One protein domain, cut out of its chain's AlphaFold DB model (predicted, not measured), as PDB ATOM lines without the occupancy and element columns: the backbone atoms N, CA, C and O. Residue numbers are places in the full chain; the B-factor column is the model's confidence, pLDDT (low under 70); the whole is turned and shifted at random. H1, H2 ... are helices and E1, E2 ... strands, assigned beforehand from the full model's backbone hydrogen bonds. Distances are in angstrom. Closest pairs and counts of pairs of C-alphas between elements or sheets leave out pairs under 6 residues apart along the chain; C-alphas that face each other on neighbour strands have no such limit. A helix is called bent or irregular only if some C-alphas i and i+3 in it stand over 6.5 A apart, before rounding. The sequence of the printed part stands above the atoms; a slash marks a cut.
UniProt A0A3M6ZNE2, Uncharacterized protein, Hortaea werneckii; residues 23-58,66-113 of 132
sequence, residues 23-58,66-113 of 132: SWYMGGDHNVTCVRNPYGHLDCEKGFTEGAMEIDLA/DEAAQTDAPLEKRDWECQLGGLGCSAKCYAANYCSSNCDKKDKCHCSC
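This is residues 23 to 58 and 66 to 113 of the 132 residues of an uncharacterized protein of Hortaea werneckii (UniProt A0A3M6ZNE2). The short helix H2 sits in the middle, with the three-stranded sheet E1 E2 E3 on one side of it and the small hairpin E4 and E5 on another, while the little helix H1 lies off the core. The printed part has 84 residues, in the order E1 E2 E3 H1 H2 E4 E5; under half are in named elements, and the class is mixed. Both sheets, E1 - E2 - E3 and E4 - E5, are antiparallel. The whole is compact, with a radius of gyration of the C-alphas of 12.1 A and spans of 34 by 28 by 23 A.

E1, residues 23 to 26, begins at C-alpha 23 (4.927, 8.627, 2.169). E2, residues 32 to 36, is 13.1 A long and E3, residues 42 to 46, 13.0 A. H2, residues 84 to 95, is 16.3 A long and irregular, with C-alphas 85 and 88 7.5 A apart. H1 is residues 69 to 72, E4 100 to 103 and E5 109 to 112, ending at C-alpha 112 (-4.875, 11.496, 17.641).

E1 E2 E3 form a meander, each strand the antiparallel neighbour of the one before; N 24 and O 34 are 2.9 A apart, N 33 and O 45 2.8 A. H2 is on one face of this sheet, two layers, at a height over the sheet of 8.8 A; the C-alphas of Arg 36 and Ser 90, the closest of E2 and H2, are 6.9 A apart. The closest C-alphas of H2 and E4, Ser 90 and Ser 101, are 5.2 A apart. In the hairpin E4 and E5, N 102 and O 110 are 2.9 A apart. In H2, 6 of 8 O i to N i+4 pairs are within hydrogen-bond range; H1 is too short for one.

Residues 59 to 65 are not printed, with 12.7 A between C-alphas 58 and 66. The link H1 to H2 is long. Mean pLDDT of the printed part is 72.1; residues 57 to 58, 66 to 79, 81 to 86 and 113 are under 70.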
ATOM      1  N   SER A  23       3.541   8.392   1.775       79.31
ATOM      2  CA  SER A  23       4.927   8.627   2.169       79.31
ATOM      3  C   SER A  23       5.350  10.033   1.770       79.31
ATOM      4  O   SER A  23       5.213  10.424   0.610       79.31
ATOM      5  N   TRP A  24       5.880  10.780   2.730       83.94
ATOM      6  CA  TRP A  24       6.348  12.137   2.515       83.94
ATOM      7  C   TRP A  24       7.613  12.426   3.312       83.94
ATOM      8  O   TRP A  24       7.834  11.852   4.376       83.94
ATOM      9  N   TYR A  25       8.437  13.328   2.793       83.88
ATOM     10  CA  TYR A  25       9.684  13.767   3.403       83.88
ATOM     11  C   TYR A  25       9.617  15.254   3.750       83.88
ATOM     12  O   TYR A  25       9.293  16.073   2.894       83.88
ATOM     13  N   MET A  26       9.946  15.595   4.996       79.56
ATOM     14  CA  MET A  26      10.220  16.967   5.419       79.56
ATOM     15  C   MET A  26      11.731  17.194   5.485       79.56
ATOM     16  O   MET A  26      12.422  16.596   6.317       79.56
ATOM     17  N   GLY A  27      12.220  18.084   4.621       75.69
ATOM     18  CA  GLY A  27      13.610  18.534   4.583       75.69
ATOM     19  C   GLY A  27      13.973  19.536   5.685       75.69
ATOM     20  O   GLY A  27      13.243  19.736   6.658       75.69
ATOM     21  N   GLY A  28      15.141  20.167   5.543       75.69
ATOM     22  CA  GLY A  28      15.648  21.157   6.498       75.69
ATOM     23  C   GLY A  28      16.006  20.554   7.860       75.69
ATOM     24  O   GLY A  28      16.575  19.463   7.934       75.69
ATOM     25  N   ASP A  29      15.660  21.257   8.940       70.25
ATOM     26  CA  ASP A  29      15.977  20.847  10.317       70.25
ATOM     27  C   ASP A  29      15.170  19.623  10.792       70.25
ATOM     28  O   ASP A  29      15.569  18.942  11.739       70.25
ATOM     29  N   HIS A  30      14.055  19.309  10.124       73.81
ATOM     30  CA  HIS A  30      13.234  18.143  10.450       73.81
ATOM     31  C   HIS A  30      13.863  16.840   9.942       73.81
ATOM     32  O   HIS A  30      13.872  15.852  10.679       73.81
ATOM     33  N   ASN A  31      14.397  16.853   8.712       80.25
ATOM     34  CA  ASN A  31      15.054  15.735   8.025       80.25
ATOM     35  C   ASN A  31      14.426  14.369   8.359       80.25
ATOM     36  O   ASN A  31      15.072  13.489   8.942       80.25
ATOM     37  N   VAL A  32      13.143  14.218   8.041       81.31
ATOM     38  CA  VAL A  32      12.340  13.054   8.424       81.31
ATOM     39  C   VAL A  32      11.449  12.616   7.274       81.31
ATOM     40  O   VAL A  32      10.779  13.437   6.649       81.31
ATOM     41  N   THR A  33      11.410  11.316   7.016       85.00
ATOM     42  CA  THR A  33      10.419  10.694   6.141       85.00
ATOM     43  C   THR A  33       9.347  10.044   6.993       85.00
ATOM     44  O   THR A  33       9.657   9.272   7.892       85.00
ATOM     45  N   CYS A  34       8.084  10.315   6.700       81.56
ATOM     46  CA  CYS A  34       6.945   9.691   7.350       81.56
ATOM     47  C   CYS A  34       6.105   8.918   6.343       81.56
ATOM     48  O   CYS A  34       5.961   9.316   5.191       81.56
ATOM     49  N   VAL A  35       5.514   7.820   6.800       82.25
ATOM     50  CA  VAL A  35       4.559   7.015   6.046       82.25
ATOM     51  C   VAL A  35       3.278   6.906   6.852       82.25
ATOM     52  O   VAL A  35       3.287   6.460   8.002       82.25
ATOM     53  N   ARG A  36       2.153   7.288   6.245       79.25
ATOM     54  CA  ARG A  36       0.833   7.013   6.807       79.25
ATOM     55  C   ARG A  36       0.382   5.617   6.405       79.25
ATOM     56  O   ARG A  36       0.134   5.345   5.232       79.25
ATOM     57  N   ASN A  37       0.228   4.730   7.378       77.12
ATOM     58  CA  ASN A  37      -0.305   3.399   7.117       77.12
ATOM     59  C   ASN A  37      -1.845   3.423   6.944       77.12
ATOM     60  O   ASN A  37      -2.498   4.407   7.297       77.12
ATOM     61  N   PRO A  38      -2.475   2.341   6.442       72.81
ATOM     62  CA  PRO A  38      -3.921   2.307   6.179       72.81
ATOM     63  C   PRO A  38      -4.826   2.486   7.409       72.81
ATOM     64  O   PRO A  38      -6.031   2.696   7.257       72.81
ATOM     65  N   TYR A  39      -4.268   2.377   8.617       72.62
ATOM     66  CA  TYR A  39      -4.965   2.628   9.881       72.62
ATOM     67  C   TYR A  39      -4.851   4.093  10.331       72.62
ATOM     68  O   TYR A  39      -5.401   4.463  11.367       72.62
ATOM     69  N   GLY A  40      -4.157   4.926   9.553       71.81
ATOM     70  CA  GLY A  40      -3.922   6.328   9.853       71.81
ATOM     71  C   GLY A  40      -2.795   6.553  10.855       71.81
ATOM     72  O   GLY A  40      -2.737   7.631  11.436       71.81
ATOM     73  N   HIS A  41      -1.923   5.575  11.117       76.44
ATOM     74  CA  HIS A  41      -0.740   5.800  11.955       76.44
ATOM     75  C   HIS A  41       0.425   6.323  11.125       76.44
ATOM     76  O   HIS A  41       0.557   5.964   9.956       76.44
ATOM     77  N   LEU A  42       1.247   7.158  11.753       77.75
ATOM     78  CA  LEU A  42       2.433   7.750  11.151       77.75
ATOM     79  C   LEU A  42       3.680   7.015  11.640       77.75
ATOM     80  O   LEU A  42       4.025   7.070  12.824       77.75
ATOM     81  N   ASP A  43       4.348   6.344  10.712       79.06
ATOM     82  CA  ASP A  43       5.638   5.697  10.920       79.06
ATOM     83  C   ASP A  43       6.713   6.605  10.312       79.06
ATOM     84  O   ASP A  43       6.725   6.813   9.101       79.06
ATOM     85  N   CYS A  44       7.559   7.210  11.151       78.38
ATOM     86  CA  CYS A  44       8.492   8.256  10.738       78.38
ATOM     87  C   CYS A  44       9.937   7.878  11.054       78.38
ATOM     88  O   CYS A  44      10.244   7.492  12.176       78.38
ATOM     89  N   GLU A  45      10.838   8.053  10.099       81.19
ATOM     90  CA  GLU A  45      12.258   7.747  10.232       81.19
ATOM     91  C   GLU A  45      13.099   8.949   9.811       81.19
ATOM     92  O   GLU A  45      12.737   9.705   8.910       81.19
ATOM     93  N   LYS A  46      14.234   9.152  10.484       81.81
ATOM     94  CA  LYS A  46      15.174  10.211  10.101       81.81
ATOM     95  C   LYS A  46      15.778   9.934   8.726       81.81
ATOM     96  O   LYS A  46      16.201   8.817   8.448       81.81
ATOM     97  N   GLY A  47      15.945  10.996   7.947       81.25
ATOM     98  CA  GLY A  47      16.524  10.956   6.610       81.25
ATOM     99  C   GLY A  47      15.478  10.898   5.504       81.25
ATOM    100  O   GLY A  47      14.280  10.745   5.746       81.25
ATOM    101  N   PHE A  48      15.962  11.046   4.275       80.19
ATOM    102  CA  PHE A  48      15.174  10.894   3.060       80.19
ATOM    103  C   PHE A  48      15.109   9.420   2.650       80.19
ATOM    104  O   PHE A  48      16.147   8.763   2.543       80.19
ATOM    105  N   THR A  49      13.905   8.928   2.367       82.56
ATOM    106  CA  THR A  49      13.689   7.617   1.746       82.56
ATOM    107  C   THR A  49      13.354   7.798   0.271       82.56
ATOM    108  O   THR A  49      12.488   8.594  -0.088       82.56
ATOM    109  N   GLU A  50      14.015   7.027  -0.593       78.19
ATOM    110  CA  GLU A  50      13.760   7.048  -2.033       78.19
ATOM    111  C   GLU A  50      12.278   6.762  -2.340       78.19
ATOM    112  O   GLU A  50      11.695   5.800  -1.839       78.19
ATOM    113  N   GLY A  51      11.665   7.619  -3.159       73.50
ATOM    114  CA  GLY A  51      10.248   7.528  -3.518       73.50
ATOM    115  C   GLY A  51       9.286   8.255  -2.572       73.50
ATOM    116  O   GLY A  51       8.096   8.313  -2.877       73.50
ATOM    117  N   ALA A  52       9.767   8.839  -1.468       79.12
ATOM    118  CA  ALA A  52       8.962   9.738  -0.646       79.12
ATOM    119  C   ALA A  52       8.719  11.068  -1.373       79.12
ATOM    120  O   ALA A  52       9.632  11.636  -1.978       79.12
ATOM    121  N   MET A  53       7.491  11.585  -1.293       81.69
ATOM    122  CA  MET A  53       7.179  12.916  -1.810       81.69
ATOM    123  C   MET A  53       7.785  13.966  -0.879       81.69
ATOM    124  O   MET A  53       7.380  14.072   0.277       81.69
ATOM    125  N   GLU A  54       8.750  14.743  -1.361       81.88
ATOM    126  CA  GLU A  54       9.228  15.905  -0.614       81.88
ATOM    127  C   GLU A  54       8.097  16.929  -0.504       81.88
ATOM    128  O   GLU A  54       7.443  17.253  -1.498       81.88
ATOM    129  N   ILE A  55       7.833  17.377   0.719       76.31
ATOM    130  CA  ILE A  55       6.772  18.333   1.009       76.31
ATOM    131  C   ILE A  55       7.384  19.632   1.508       76.31
ATOM    132  O   ILE A  55       8.161  19.645   2.465       76.31
ATOM    133  N   ASP A  56       7.001  20.733   0.870       71.75
ATOM    134  CA  ASP A  56       7.286  22.055   1.401       71.75
ATOM    135  C   ASP A  56       6.242  22.383   2.476       71.75
ATOM    136  O   ASP A  56       5.028  22.362   2.245       71.75
ATOM    137  N   LEU A  57       6.721  22.684   3.682       66.19
ATOM    138  CA  LEU A  57       5.883  23.142   4.784       66.19
ATOM    139  C   LEU A  57       5.089  24.397   4.384       66.19
ATOM    140  O   LEU A  57       3.919  24.513   4.748       66.19
ATOM    141  N   ALA A  58       5.660  25.292   3.575       64.88
ATOM    142  CA  ALA A  58       4.966  26.478   3.084       64.88
ATOM    143  C   ALA A  58       3.779  26.133   2.171       64.88
ATOM    144  O   ALA A  58       2.704  26.717   2.297       64.88
ATOM    145  N   ASP A  66       3.605  27.524  14.374       57.41
ATOM    146  CA  ASP A  66       4.109  27.473  15.736       57.41
ATOM    147  C   ASP A  66       3.742  26.109  16.352       57.41
ATOM    148  O   ASP A  66       2.646  25.923  16.889       57.41
ATOM    149  N   GLU A  67       4.655  25.135  16.234       54.50
ATOM    150  CA  GLU A  67       4.514  23.789  16.808       54.50
ATOM    151  C   GLU A  67       4.148  23.845  18.306       54.50
ATOM    152  O   GLU A  67       3.400  22.987  18.787       54.50
ATOM    153  N   ALA A  68       4.613  24.863  19.044       54.00
ATOM    154  CA  ALA A  68       4.324  25.030  20.466       54.00
ATOM    155  C   ALA A  68       2.882  25.509  20.697       54.00
ATOM    156  O   ALA A  68       2.130  24.858  21.426       54.00
ATOM    157  N   ALA A  69       2.429  26.556  20.000       52.25
ATOM    158  CA  ALA A  69       1.035  27.019  20.077       52.25
ATOM    159  C   ALA A  69       0.033  25.951  19.591       52.25
ATOM    160  O   ALA A  69      -1.085  25.820  20.098       52.25
ATOM    161  N   GLN A  70       0.463  25.140  18.625       53.41
ATOM    162  CA  GLN A  70      -0.249  23.984  18.097       53.41
ATOM    163  C   GLN A  70      -0.055  22.720  18.954       53.41
ATOM    164  O   GLN A  70      -0.531  21.655  18.578       53.41
ATOM    165  N   THR A  71       0.582  22.778  20.115       52.53
ATOM    166  CA  THR A  71       0.517  21.695  21.112       52.53
ATOM    167  C   THR A  71      -0.521  22.022  22.192       52.53
ATOM    168  O   THR A  71      -1.194  21.123  22.694       52.53
ATOM    169  N   ASP A  72      -0.754  23.313  22.454       48.16
ATOM    170  CA  ASP A  72      -1.665  23.795  23.501       48.16
ATOM    171  C   ASP A  72      -3.122  23.997  23.042       48.16
ATOM    172  O   ASP A  72      -4.046  24.022  23.862       48.16
ATOM    173  N   ALA A  73      -3.376  24.123  21.734       51.19
ATOM    174  CA  ALA A  73      -4.730  24.324  21.213       51.19
ATOM    175  C   ALA A  73      -5.553  23.010  21.168       51.19
ATOM    176  O   ALA A  73      -5.079  22.012  20.620       51.19
ATOM    177  N   PRO A  74      -6.817  22.979  21.639       53.31
ATOM    178  CA  PRO A  74      -7.663  21.789  21.536       53.31
ATOM    179  C   PRO A  74      -7.926  21.399  20.071       53.31
ATOM    180  O   PRO A  74      -8.296  22.242  19.252       53.31
ATOM    181  N   LEU A  75      -7.758  20.105  19.766       52.38
ATOM    182  CA  LEU A  75      -7.921  19.482  18.439       52.38
ATOM    183  C   LEU A  75      -9.203  19.897  17.708       52.38
ATOM    184  O   LEU A  75      -9.188  20.120  16.504       52.38
ATOM    185  N   GLU A  76     -10.304  20.039  18.443       48.72
ATOM    186  CA  GLU A  76     -11.634  20.348  17.903       48.72
ATOM    187  C   GLU A  76     -11.748  21.754  17.295       48.72
ATOM    188  O   GLU A  76     -12.690  22.024  16.553       48.72
ATOM    189  N   LYS A  77     -10.802  22.658  17.587       48.78
ATOM    190  CA  LYS A  77     -10.790  24.023  17.039       48.78
ATOM    191  C   LYS A  77      -9.941  24.172  15.777       48.78
ATOM    192  O   LYS A  77      -9.865  25.272  15.235       48.78
ATOM    193  N   ARG A  78      -9.286  23.104  15.314       58.97
ATOM    194  CA  ARG A  78      -8.420  23.148  14.133       58.97
ATOM    195  C   ARG A  78      -9.197  22.647  12.931       58.97
ATOM    196  O   ARG A  78      -9.358  21.446  12.747       58.97
ATOM    197  N   ASP A  79      -9.701  23.576  12.130       61.81
ATOM    198  CA  ASP A  79     -10.422  23.258  10.893       61.81
ATOM    199  C   ASP A  79      -9.421  22.941   9.771       61.81
ATOM    200  O   ASP A  79      -9.278  23.667   8.791       61.81
ATOM    201  N   TRP A  80      -8.619  21.895   9.976       72.44
ATOM    202  CA  TRP A  80      -7.657  21.438   8.983       72.44
ATOM    203  C   TRP A  80      -8.353  20.555   7.961       72.44
ATOM    204  O   TRP A  80      -8.951  19.536   8.305       72.44
ATOM    205  N   GLU A  81      -8.231  20.928   6.696       69.69
ATOM    206  CA  GLU A  81      -8.737  20.130   5.589       69.69
ATOM    207  C   GLU A  81      -7.743  19.031   5.199       69.69
ATOM    208  O   GLU A  81      -6.522  19.177   5.316       69.69
ATOM    209  N   CYS A  82      -8.266  17.926   4.678       69.81
ATOM    210  CA  CYS A  82      -7.517  16.751   4.242       69.81
ATOM    211  C   CYS A  82      -6.760  16.911   2.919       69.81
ATOM    212  O   CYS A  82      -6.581  15.945   2.182       69.81
ATOM    213  N   GLN A  83      -6.272  18.122   2.650       66.19
ATOM    214  CA  GLN A  83      -5.522  18.526   1.461       66.19
ATOM    215  C   GLN A  83      -4.566  17.435   0.946       66.19
ATOM    216  O   GLN A  83      -3.922  16.725   1.726       66.19
ATOM    217  N   LEU A  84      -4.458  17.334  -0.385       63.25
ATOM    218  CA  LEU A  84      -3.548  16.415  -1.083       63.25
ATOM    219  C   LEU A  84      -3.750  14.937  -0.695       63.25
ATOM    220  O   LEU A  84      -2.811  14.246  -0.317       63.25
ATOM    221  N   GLY A  85      -4.992  14.443  -0.731       63.34
ATOM    222  CA  GLY A  85      -5.283  13.028  -0.439       63.34
ATOM    223  C   GLY A  85      -5.058  12.625   1.027       63.34
ATOM    224  O   GLY A  85      -4.983  11.443   1.358       63.34
ATOM    225  N   GLY A  86      -4.971  13.598   1.934       66.25
ATOM    226  CA  GLY A  86      -4.706  13.400   3.355       66.25
ATOM    227  C   GLY A  86      -3.227  13.476   3.737       66.25
ATOM    228  O   GLY A  86      -2.929  13.403   4.931       66.25
ATOM    229  N   LEU A  87      -2.329  13.710   2.777       72.94
ATOM    230  CA  LEU A  87      -0.924  14.016   3.039       72.94
ATOM    231  C   LEU A  87      -0.792  15.299   3.874       72.94
ATOM    232  O   LEU A  87      -0.105  15.297   4.898       72.94
ATOM    233  N   GLY A  88      -1.562  16.340   3.539       76.38
ATOM    234  CA  GLY A  88      -1.594  17.578   4.318       76.38
ATOM    235  C   GLY A  88      -2.049  17.347   5.760       76.38
ATOM    236  O   GLY A  88      -1.455  17.887   6.689       76.38
ATOM    237  N   CYS A  89      -3.036  16.470   5.968       78.12
ATOM    238  CA  CYS A  89      -3.475  16.073   7.307       78.12
ATOM    239  C   CYS A  89      -2.365  15.339   8.074       78.12
ATOM    240  O   CYS A  89      -2.100  15.653   9.231       78.12
ATOM    241  N   SER A  90      -1.668  14.399   7.433       78.12
ATOM    242  CA  SER A  90      -0.589  13.644   8.081       78.12
ATOM    243  C   SER A  90       0.605  14.502   8.492       78.12
ATOM    244  O   SER A  90       1.067  14.384   9.627       78.12
ATOM    245  N   ALA A  91       1.045  15.415   7.625       77.25
ATOM    246  CA  ALA A  91       2.121  16.350   7.925       77.25
ATOM    247  C   ALA A  91       1.725  17.324   9.047       77.25
ATOM    248  O   ALA A  91       2.471  17.483  10.011       77.25
ATOM    249  N   LYS A  92       0.510  17.892   8.986       77.62
ATOM    250  CA  LYS A  92      -0.045  18.781  10.025       77.62
ATOM    251  C   LYS A  92      -0.146  18.090  11.387       77.62
ATOM    252  O   LYS A  92       0.257  18.656  12.401       77.62
ATOM    253  N   CYS A  93      -0.642  16.853  11.419       77.44
ATOM    254  CA  CYS A  93      -0.716  16.067  12.647       77.44
ATOM    255  C   CYS A  93       0.673  15.765  13.220       77.44
ATOM    256  O   CYS A  93       0.864  15.904  14.425       77.44
ATOM    257  N   TYR A  94       1.645  15.399  12.381       76.69
ATOM    258  CA  TYR A  94       3.019  15.157  12.823       76.69
ATOM    259  C   TYR A  94       3.694  16.425  13.370       76.69
ATOM    260  O   TYR A  94       4.353  16.385  14.415       76.69
ATOM    261  N   ALA A  95       3.512  17.560  12.692       73.94
ATOM    262  CA  ALA A  95       4.007  18.853  13.148       73.94
ATOM    263  C   ALA A  95       3.392  19.220  14.513       73.94
ATOM    264  O   ALA A  95       4.103  19.610  15.430       73.94
ATOM    265  N   ALA A  96       2.093  18.971  14.716       71.25
ATOM    266  CA  ALA A  96       1.424  19.139  16.013       71.25
ATOM    267  C   ALA A  96       1.651  17.997  17.021       71.25
ATOM    268  O   ALA A  96       0.896  17.870  17.984       71.25
ATOM    269  N   ASN A  97       2.682  17.171  16.836       71.81
ATOM    270  CA  ASN A  97       3.075  16.127  17.784       71.81
ATOM    271  C   ASN A  97       2.064  14.972  17.961       71.81
ATOM    272  O   ASN A  97       2.034  14.339  19.015       71.81
ATOM    273  N   TYR A  98       1.268  14.645  16.936       75.19
ATOM    274  CA  TYR A  98       0.358  13.491  16.933       75.19
ATOM    275  C   TYR A  98       0.890  12.318  16.102       75.19
ATOM    276  O   TYR A  98       1.456  12.494  15.027       75.19
ATOM    277  N   CYS A  99       0.618  11.097  16.570       75.19
ATOM    278  CA  CYS A  99       1.091   9.853  15.943       75.19
ATOM    279  C   CYS A  99       0.080   9.219  14.976       75.19
ATOM    280  O   CYS A  99       0.355   8.187  14.361       75.19
ATOM    281  N   SER A 100      -1.121   9.781  14.878       74.62
ATOM    282  CA  SER A 100      -2.155   9.305  13.972       74.62
ATOM    283  C   SER A 100      -2.885  10.473  13.334       74.62
ATOM    284  O   SER A 100      -3.188  11.462  14.000       74.62
ATOM    285  N   SER A 101      -3.172  10.325  12.046       78.88
ATOM    286  CA  SER A 101      -3.939  11.253  11.230       78.88
ATOM    287  C   SER A 101      -5.003  10.483  10.454       78.88
ATOM    288  O   SER A 101      -4.735   9.422   9.885       78.88
ATOM    289  N   ASN A 102      -6.221  11.006  10.432       78.56
ATOM    290  CA  ASN A 102      -7.315  10.441   9.660       78.56
ATOM    291  C   ASN A 102      -8.158  11.556   9.050       78.56
ATOM    292  O   ASN A 102      -8.275  12.636   9.615       78.56
ATOM    293  N   CYS A 103      -8.751  11.268   7.904       77.81
ATOM    294  CA  CYS A 103      -9.625  12.165   7.181       77.81
ATOM    295  C   CYS A 103     -11.054  11.654   7.274       77.81
ATOM    296  O   CYS A 103     -11.336  10.524   6.873       77.81
ATOM    297  N   ASP A 104     -11.956  12.465   7.821       75.12
ATOM    298  CA  ASP A 104     -13.380  12.143   7.797       75.12
ATOM    299  C   ASP A 104     -13.960  12.365   6.391       75.12
ATOM    300  O   ASP A 104     -13.400  13.073   5.556       75.12
ATOM    301  N   LYS A 105     -15.144  11.804   6.139       75.69
ATOM    302  CA  LYS A 105     -15.919  11.926   4.894       75.69
ATOM    303  C   LYS A 105     -16.306  13.364   4.533       75.69
ATOM    304  O   LYS A 105     -16.849  13.587   3.457       75.69
ATOM    305  N   LYS A 106     -16.100  14.311   5.450       74.19
ATOM    306  CA  LYS A 106     -16.307  15.754   5.263       74.19
ATOM    307  C   LYS A 106     -14.995  16.503   4.994       74.19
ATOM    308  O   LYS A 106     -14.938  17.698   5.250       74.19
ATOM    309  N   ASP A 107     -13.941  15.787   4.599       72.31
ATOM    310  CA  ASP A 107     -12.581  16.300   4.383       72.31
ATOM    311  C   ASP A 107     -11.954  16.991   5.602       72.31
ATOM    312  O   ASP A 107     -10.999  17.752   5.474       72.31
ATOM    313  N   LYS A 108     -12.442  16.680   6.808       76.62
ATOM    314  CA  LYS A 108     -11.862  17.176   8.060       76.62
ATOM    315  C   LYS A 108     -10.741  16.263   8.534       76.62
ATOM    316  O   LYS A 108     -10.907  15.043   8.598       76.62
ATOM    317  N   CYS A 109      -9.621  16.867   8.906       77.19
ATOM    318  CA  CYS A 109      -8.470  16.183   9.469       77.19
ATOM    319  C   CYS A 109      -8.644  15.953  10.974       77.19
ATOM    320  O   CYS A 109      -8.937  16.867  11.742       77.19
ATOM    321  N   HIS A 110      -8.406  14.720  11.404       77.81
ATOM    322  CA  HIS A 110      -8.433  14.289  12.791       77.81
ATOM    323  C   HIS A 110      -7.062  13.755  13.185       77.81
ATOM    324  O   HIS A 110      -6.619  12.726  12.672       77.81
ATOM    325  N   CYS A 111      -6.419  14.420  14.141       77.12
ATOM    326  CA  CYS A 111      -5.168  13.960  14.723       77.12
ATOM    327  C   CYS A 111      -5.428  13.281  16.069       77.12
ATOM    328  O   CYS A 111      -6.254  13.743  16.858       77.12
ATOM    329  N   SER A 112      -4.748  12.173  16.351       72.69
ATOM    330  CA  SER A 112      -4.875  11.496  17.641       72.69
ATOM    331  C   SER A 112      -3.572  10.839  18.087       72.69
ATOM    332  O   SER A 112      -2.719  10.482  17.278       72.69
ATOM    333  N   CYS A 113      -3.440  10.648  19.396       69.25
ATOM    334  CA  CYS A 113      -2.312   9.958  20.023       69.25
ATOM    335  C   CYS A 113      -2.523   8.444  20.166       69.25
ATOM    336  O   CYS A 113      -1.820   7.823  20.953       69.25
TER     337      CYS A 113